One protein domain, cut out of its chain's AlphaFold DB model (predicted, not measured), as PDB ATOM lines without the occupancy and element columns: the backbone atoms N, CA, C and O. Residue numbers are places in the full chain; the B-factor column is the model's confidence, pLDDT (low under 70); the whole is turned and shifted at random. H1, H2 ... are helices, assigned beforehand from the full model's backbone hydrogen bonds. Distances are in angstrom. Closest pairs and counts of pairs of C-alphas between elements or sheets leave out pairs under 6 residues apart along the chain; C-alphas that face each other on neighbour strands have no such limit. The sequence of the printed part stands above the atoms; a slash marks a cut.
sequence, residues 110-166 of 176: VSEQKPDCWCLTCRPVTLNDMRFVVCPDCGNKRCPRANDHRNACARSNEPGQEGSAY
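Overview. This is residues 110 to 166 of the 176 residues of the protein "Eaa1" of Klebsiella pneumoniae (UniProt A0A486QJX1). This domain has little regular structure: a chain of loops gathers round one short helix, H2, while the equally short helix H1 lies at one far end, on a tail that leads away from the loops. The printed part has 57 residues with two named helices, H1 then H2, and no named strand; the class is all helix, though the named elements hold only 8 residues. The whole is compact, with a radius of gyration of the C-alphas of 11.3 A, and only just elongated, spanning 32 by 21 by 16 A.

Arrangement. H2, residues 144 to 147, and H1, residues 110 to 113, are apart. Both are too short for any O i to N i+4 pair; in each, the one O i to N i+3 pair is within hydrogen-bond range.

Along the chain. H2 begins at C-alpha 144, (3.863, 4.053, -5.338), and measures 5.2 A. H1 begins at C-alpha 110, (-21.555, 12.085, -10.676), and measures 5.4 A.

Size, cuts and confidence. The C-alphas farthest apart, of Glu 112 and Gly 160, are 35.2 A apart. The printed part has no cut. The link from H1 to H2, 30 residues, is long. Residues 110 to 115 and 128 to 129 have pLDDT under 70.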
ATOM      1  N   VAL A 110     -23.000  11.858 -10.446       42.38
ATOM      2  CA  VAL A 110     -21.555  12.085 -10.676       42.38
ATOM      3  C   VAL A 110     -20.758  10.764 -10.688       42.38
ATOM      4  O   VAL A 110     -19.685  10.680 -11.282       42.38
ATOM      5  N   SER A 111     -21.313   9.681 -10.128       49.19
ATOM      6  CA  SER A 111     -20.787   8.319 -10.273       49.19
ATOM      7  C   SER A 111     -20.690   7.816 -11.720       49.19
ATOM      8  O   SER A 111     -19.870   6.942 -11.980       49.19
ATOM      9  N   GLU A 112     -21.500   8.332 -12.648       47.56
ATOM     10  CA  GLU A 112     -21.440   8.033 -14.087       47.56
ATOM     11  C   GLU A 112     -20.266   8.749 -14.790       47.56
ATOM     12  O   GLU A 112     -19.897   8.361 -15.893       47.56
ATOM     13  N   GLN A 113     -19.597   9.703 -14.127       52.78
ATOM     14  CA  GLN A 113     -18.291  10.263 -14.523       52.78
ATOM     15  C   GLN A 113     -17.118   9.608 -13.771       52.78
ATOM     16  O   GLN A 113     -16.079  10.233 -13.550       52.78
ATOM     17  N   LYS A 114     -17.240   8.345 -13.344       50.81
ATOM     18  CA  LYS A 114     -16.075   7.604 -12.842       50.81
ATOM     19  C   LYS A 114     -15.116   7.349 -14.013       50.81
ATOM     20  O   LYS A 114     -15.483   6.614 -14.922       50.81
ATOM     21  N   PRO A 115     -13.897   7.909 -14.011       61.12
ATOM     22  CA  PRO A 115     -12.919   7.567 -15.028       61.12
ATOM     23  C   PRO A 115     -12.386   6.158 -14.797       61.12
ATOM     24  O   PRO A 115     -12.400   5.645 -13.674       61.12
ATOM     25  N   ASP A 116     -11.838   5.583 -15.861       73.38
ATOM     26  CA  ASP A 116     -11.365   4.197 -15.910       73.38
ATOM     27  C   ASP A 116     -10.205   3.897 -14.944       73.38
ATOM     28  O   ASP A 116      -9.868   2.738 -14.704       73.38
ATOM     29  N   CYS A 117      -9.580   4.928 -14.361       85.00
ATOM     30  CA  CYS A 117      -8.463   4.765 -13.442       85.00
ATOM     31  C   CYS A 117      -8.425   5.811 -12.317       85.00
ATOM     32  O   CYS A 117      -8.834   6.964 -12.464       85.00
ATOM     33  N   TRP A 118      -7.882   5.386 -11.176       87.19
ATOM     34  CA  TRP A 118      -7.809   6.131  -9.922       87.19
ATOM     35  C   TRP A 118      -6.406   6.697  -9.628       87.19
ATOM     36  O   TRP A 118      -6.273   7.590  -8.791       87.19
ATOM     37  N   CYS A 119      -5.351   6.208 -10.287       92.00
ATOM     38  CA  CYS A 119      -3.968   6.583  -9.975       92.00
ATOM     39  C   CYS A 119      -3.579   7.947 -10.572       92.00
ATOM     40  O   CYS A 119      -4.242   8.446 -11.485       92.00
ATOM     41  N   LEU A 120      -2.511   8.560 -10.063       90.12
ATOM     42  CA  LEU A 120      -2.025   9.867 -10.523       90.12
ATOM     43  C   LEU A 120      -1.610   9.852 -12.004       90.12
ATOM     44  O   LEU A 120      -1.972  10.759 -12.744       90.12
ATOM     45  N   THR A 121      -0.901   8.810 -12.447       92.69
ATOM     46  CA  THR A 121      -0.378   8.676 -13.817       92.69
ATOM     47  C   THR A 121      -1.482   8.715 -14.870       92.69
ATOM     48  O   THR A 121      -1.342   9.383 -15.888       92.69
ATOM     49  N   CYS A 122      -2.589   8.008 -14.639       91.12
ATOM     50  CA  CYS A 122      -3.694   7.948 -15.596       91.12
ATOM     51  C   CYS A 122      -4.634   9.150 -15.500       91.12
ATOM     52  O   CYS A 122      -5.335   9.452 -16.462       91.12
ATOM     53  N   ARG A 123      -4.671   9.818 -14.343       86.81
ATOM     54  CA  ARG A 123      -5.543  10.965 -14.104       86.81
ATOM     55  C   ARG A 123      -4.811  12.019 -13.264       86.81
ATOM     56  O   ARG A 123      -4.976  12.041 -12.043       86.81
ATOM     57  N   PRO A 124      -3.988  12.870 -13.888       86.44
ATOM     58  CA  PRO A 124      -3.231  13.893 -13.178       86.44
ATOM     59  C   PRO A 124      -4.141  14.821 -12.369       86.44
ATOM     60  O   PRO A 124      -5.250  15.138 -12.797       86.44
ATOM     61  N   VAL A 125      -3.667  15.270 -11.206       80.25
ATOM     62  CA  VAL A 125      -4.354  16.308 -10.429       80.25
ATOM     63  C   VAL A 125      -4.250  17.626 -11.198       80.25
ATOM     64  O   VAL A 125      -3.155  18.049 -11.568       80.25
ATOM     65  N   THR A 126      -5.387  18.270 -11.453       75.88
ATOM     66  CA  THR A 126      -5.463  19.581 -12.123       75.88
ATOM     67  C   THR A 126      -6.265  20.561 -11.272       75.88
ATOM     68  O   THR A 126      -6.912  20.155 -10.309       75.88
ATOM     69  N   LEU A 127      -6.279  21.848 -11.635       70.69
ATOM     70  CA  LEU A 127      -7.099  22.851 -10.937       70.69
ATOM     71  C   LEU A 127      -8.597  22.508 -10.931       70.69
ATOM     72  O   LEU A 127      -9.282  22.779  -9.954       70.69
ATOM     73  N   ASN A 128      -9.093  21.862 -11.988       65.81
ATOM     74  CA  ASN A 128     -10.485  21.412 -12.066       65.81
ATOM     75  C   ASN A 128     -10.684  20.016 -11.444       65.81
ATOM     76  O   ASN A 128     -11.810  19.562 -11.259       65.81
ATOM     77  N   ASP A 129      -9.592  19.318 -11.126       68.56
ATOM     78  CA  ASP A 129      -9.582  17.946 -10.632       68.56
ATOM     79  C   ASP A 129      -8.637  17.789  -9.433       68.56
ATOM     80  O   ASP A 129      -7.621  17.093  -9.484       68.56
ATOM     81  N   MET A 130      -8.987  18.477  -8.343       71.44
ATOM     82  CA  MET A 130      -8.220  18.563  -7.090       71.44
ATOM     83  C   MET A 130      -8.485  17.379  -6.150       71.44
ATOM     84  O   MET A 130      -8.769  17.533  -4.962       71.44
ATOM     85  N   ARG A 131      -8.493  16.172  -6.706       77.62
ATOM     86  CA  ARG A 131      -8.806  14.943  -5.973       77.62
ATOM     87  C   ARG A 131      -7.646  14.508  -5.071       77.62
ATOM     88  O   ARG A 131      -6.482  14.630  -5.443       77.62
ATOM     89  N   PHE A 132      -7.969  13.902  -3.930       80.06
ATOM     90  CA  PHE A 132      -6.973  13.252  -3.078       80.06
ATOM     91  C   PHE A 132      -6.600  11.887  -3.665       80.06
ATOM     92  O   PHE A 132      -7.437  10.981  -3.731       80.06
ATOM     93  N   VAL A 133      -5.365  11.740  -4.145       86.44
ATOM     94  CA  VAL A 133      -4.903  10.490  -4.763       86.44
ATOM     95  C   VAL A 133      -4.327   9.569  -3.693       86.44
ATOM     96  O   VAL A 133      -3.265   9.828  -3.133       86.44
ATOM     97  N   VAL A 134      -5.023   8.468  -3.419       89.56
ATOM     98  CA  VAL A 134      -4.608   7.454  -2.441       89.56
ATOM     99  C   VAL A 134      -4.646   6.064  -3.044       89.56
ATOM    100  O   VAL A 134      -5.447   5.778  -3.932       89.56
ATOM    101  N   CYS A 135      -3.789   5.179  -2.536       90.69
ATOM    102  CA  CYS A 135      -3.836   3.766  -2.882       90.69
ATOM    103  C   CYS A 135      -5.144   3.133  -2.361       90.69
ATOM    104  O   CYS A 135      -5.388   3.211  -1.158       90.69
ATOM    105  N   PRO A 136      -5.954   2.451  -3.190       89.12
ATOM    106  CA  PRO A 136      -7.182   1.800  -2.747       89.12
ATOM    107  C   PRO A 136      -6.901   0.612  -1.821       89.12
ATOM    108  O   PRO A 136      -7.751   0.258  -1.015       89.12
ATOM    109  N   ASP A 137      -5.704   0.023  -1.898       91.56
ATOM    110  CA  ASP A 137      -5.362  -1.164  -1.110       91.56
ATOM    111  C   ASP A 137      -4.893  -0.819   0.310       91.56
ATOM    112  O   ASP A 137      -5.037  -1.635   1.216       91.56
ATOM    113  N   CYS A 138      -4.270   0.347   0.516       91.38
ATOM    114  CA  CYS A 138      -3.693   0.715   1.818       91.38
ATOM    115  C   CYS A 138      -4.036   2.122   2.313       91.38
ATOM    116  O   CYS A 138      -3.615   2.485   3.405       91.38
ATOM    117  N   GLY A 139      -4.730   2.939   1.519       85.88
ATOM    118  CA  GLY A 139      -5.116   4.308   1.871       85.88
ATOM    119  C   GLY A 139      -3.971   5.329   1.910       85.88
ATOM    120  O   GLY A 139      -4.229   6.518   2.069       85.88
ATOM    121  N   ASN A 140      -2.713   4.911   1.744       89.19
ATOM    122  CA  ASN A 140      -1.568   5.815   1.858       89.19
ATOM    123  C   ASN A 140      -1.355   6.632   0.579       89.19
ATOM    124  O   ASN A 140      -1.284   6.069  -0.520       89.19
ATOM    125  N   LYS A 141      -1.187   7.952   0.739       85.75
ATOM    126  CA  LYS A 141      -0.933   8.890  -0.368       85.75
ATOM    127  C   LYS A 141       0.468   8.742  -0.958       85.75
ATOM    128  O   LYS A 141       0.645   8.888  -2.159       85.75
ATOM    129  N   ARG A 142       1.466   8.396  -0.129       91.12
ATOM    130  CA  ARG A 142       2.862   8.227  -0.580       91.12
ATOM    131  C   ARG A 142       3.154   6.842  -1.160       91.12
ATOM    132  O   ARG A 142       4.289   6.573  -1.541       91.12
ATOM    133  N   CYS A 143       2.155   5.965  -1.236       94.19
ATOM    134  CA  CYS A 143       2.314   4.632  -1.803       94.19
ATOM    135  C   CYS A 143       2.566   4.723  -3.325       94.19
ATOM    136  O   CYS A 143       1.762   5.347  -4.015       94.19
ATOM    137  N   PRO A 144       3.586   4.049  -3.893       95.38
ATOM    138  CA  PRO A 144       3.863   4.053  -5.338       95.38
ATOM    139  C   PRO A 144       2.691   3.592  -6.209       95.38
ATOM    140  O   PRO A 144       2.550   4.016  -7.354       95.38
ATOM    141  N   ARG A 145       1.812   2.743  -5.665       94.94
ATOM    142  CA  ARG A 145       0.570   2.336  -6.333       94.94
ATOM    143  C   ARG A 145      -0.395   3.507  -6.515       94.94
ATOM    144  O   ARG A 145      -1.097   3.550  -7.516       94.94
ATOM    145  N   ALA A 146      -0.400   4.472  -5.588       93.38
ATOM    146  CA  ALA A 146      -1.174   5.707  -5.717       93.38
ATOM    147  C   ALA A 146      -0.755   6.543  -6.923       93.38
ATOM    148  O   ALA A 146      -1.601   7.090  -7.636       93.38
ATOM    149  N   ASN A 147       0.545   6.559  -7.196       93.56
ATOM    150  CA  ASN A 147       1.095   7.161  -8.393       93.56
ATOM    151  C   ASN A 147       0.667   6.412  -9.654       93.56
ATOM    152  O   ASN A 147       0.032   6.995 -10.526       93.56
ATOM    153  N   ASP A 148       0.956   5.117  -9.735       95.06
ATOM    154  CA  ASP A 148       0.684   4.298 -10.914       95.06
ATOM    155  C   ASP A 148       0.007   2.987 -10.509       95.06
ATOM    156  O   ASP A 148       0.554   2.210  -9.726       95.06
ATOM    157  N   HIS A 149      -1.172   2.706 -11.072       94.44
ATOM    158  CA  HIS A 149      -1.950   1.506 -10.755       94.44
ATOM    159  C   HIS A 149      -1.204   0.194 -11.067       94.44
ATOM    160  O   HIS A 149      -1.585  -0.865 -10.561       94.44
ATOM    161  N   ARG A 150      -0.145   0.252 -11.888       95.50
ATOM    162  CA  ARG A 150       0.726  -0.882 -12.225       95.50
ATOM    163  C   ARG A 150       1.736  -1.208 -11.123       95.50
ATOM    164  O   ARG A 150       2.217  -2.336 -11.067       95.50
ATOM    165  N   ASN A 151       2.042  -0.259 -10.238       95.50
ATOM    166  CA  ASN A 151       3.000  -0.466  -9.157       95.50
ATOM    167  C   ASN A 151       2.430  -1.381  -8.063       95.50
ATOM    168  O   ASN A 151       1.222  -1.424  -7.801       95.50
ATOM    169  N   ALA A 152       3.318  -2.098  -7.375       96.50
ATOM    170  CA  ALA A 152       2.952  -2.876  -6.199       96.50
ATOM    171  C   ALA A 152       2.542  -1.963  -5.029       96.50
ATOM    172  O   ALA A 152       3.036  -0.844  -4.874       96.50
ATOM    173  N   CYS A 153       1.633  -2.444  -4.178       95.75
ATOM    174  CA  CYS A 153       1.268  -1.734  -2.956       95.75
ATOM    175  C   CYS A 153       2.392  -1.874  -1.921       95.75
ATOM    176  O   CYS A 153       2.621  -2.966  -1.406       95.75
ATOM    177  N   ALA A 154       3.042  -0.766  -1.568       94.38
ATOM    178  CA  ALA A 154       4.103  -0.749  -0.559       94.38
ATOM    179  C   ALA A 154       3.580  -0.786   0.890       94.38
ATOM    180  O   ALA A 154       4.355  -0.984   1.819       94.38
ATOM    181  N   ARG A 155       2.268  -0.567   1.096       93.12
ATOM    182  CA  ARG A 155       1.625  -0.464   2.424       93.12
ATOM    183  C   ARG A 155       2.328   0.512   3.386       93.12
ATOM    184  O   ARG A 155       2.264   0.335   4.595       93.12
ATOM    185  N   SER A 156       2.950   1.558   2.848       87.31
ATOM    186  CA  SER A 156       3.700   2.552   3.613       87.31
ATOM    187  C   SER A 156       3.323   3.972   3.200       87.31
ATOM    188  O   SER A 156       2.938   4.224   2.053       87.31
ATOM    189  N   ASN A 157       3.452   4.903   4.144       88.94
ATOM    190  CA  ASN A 157       3.320   6.341   3.923       88.94
ATOM    191  C   ASN A 157       4.658   7.091   4.068       88.94
ATOM    192  O   ASN A 157       4.645   8.318   4.129       88.94
ATOM    193  N   GLU A 158       5.786   6.375   4.143       88.00
ATOM    194  CA  GLU A 158       7.136   6.953   4.221       88.00
ATOM    195  C   GLU A 158       7.465   7.786   2.960       88.00
ATOM    196  O   GLU A 158       7.016   7.445   1.860       88.00
ATOM    197  N   PRO A 159       8.211   8.895   3.068       87.12
ATOM    198  CA  PRO A 159       8.720   9.628   1.908       87.12
ATOM    199  C   PRO A 159       9.809   8.841   1.161       87.12
ATOM    200  O   PRO A 159      10.460   7.967   1.725       87.12
ATOM    201  N   GLY A 160      10.039   9.167  -0.112       85.88
ATOM    202  CA  GLY A 160      11.157   8.615  -0.886       85.88
ATOM    203  C   GLY A 160      10.990   7.172  -1.354       85.88
ATOM    204  O   GLY A 160      11.956   6.569  -1.814       85.88
ATOM    205  N   GLN A 161       9.782   6.615  -1.264       90.31
ATOM    206  CA  GLN A 161       9.476   5.301  -1.827       90.31
ATOM    207  C   GLN A 161       9.657   5.319  -3.356       90.31
ATOM    208  O   GLN A 161       9.148   6.215  -4.032       90.31
ATOM    209  N   GLU A 162      10.347   4.321  -3.913       91.38
ATOM    210  CA  GLU A 162      10.566   4.204  -5.360       91.38
ATOM    211  C   GLU A 162       9.226   4.154  -6.117       91.38
ATOM    212  O   GLU A 162       8.343   3.360  -5.795       91.38
ATOM    213  N   GLY A 163       9.050   5.033  -7.109       89.62
ATOM    214  CA  GLY A 163       7.801   5.162  -7.871       89.62
ATOM    215  C   GLY A 163       6.707   6.008  -7.201       89.62
ATOM    216  O   GLY A 163       5.627   6.153  -7.772       89.62
ATOM    217  N   SER A 164       6.962   6.582  -6.021       91.25
ATOM    218  CA  SER A 164       6.100   7.591  -5.389       91.25
ATOM    219  C   SER A 164       6.376   8.997  -5.932       91.25
ATOM    220  O   SER A 164       7.502   9.321  -6.298       91.25
ATOM    221  N   ALA A 165       5.360   9.867  -5.939       87.62
ATOM    222  CA  ALA A 165       5.508  11.288  -6.278       87.62
ATOM    223  C   ALA A 165       6.240  12.069  -5.179       87.62
ATOM    224  O   ALA A 165       6.681  13.190  -5.417       87.62
ATOM    225  N   TYR A 166       6.337  11.503  -3.974       85.12
ATOM    226  CA  TYR A 166       6.877  12.183  -2.806       85.12
ATOM    227  C   TYR A 166       8.339  11.759  -2.591       85.12
ATOM    228  O   TYR A 166       8.569  10.636  -2.127       85.12
TER     229      TYR A 166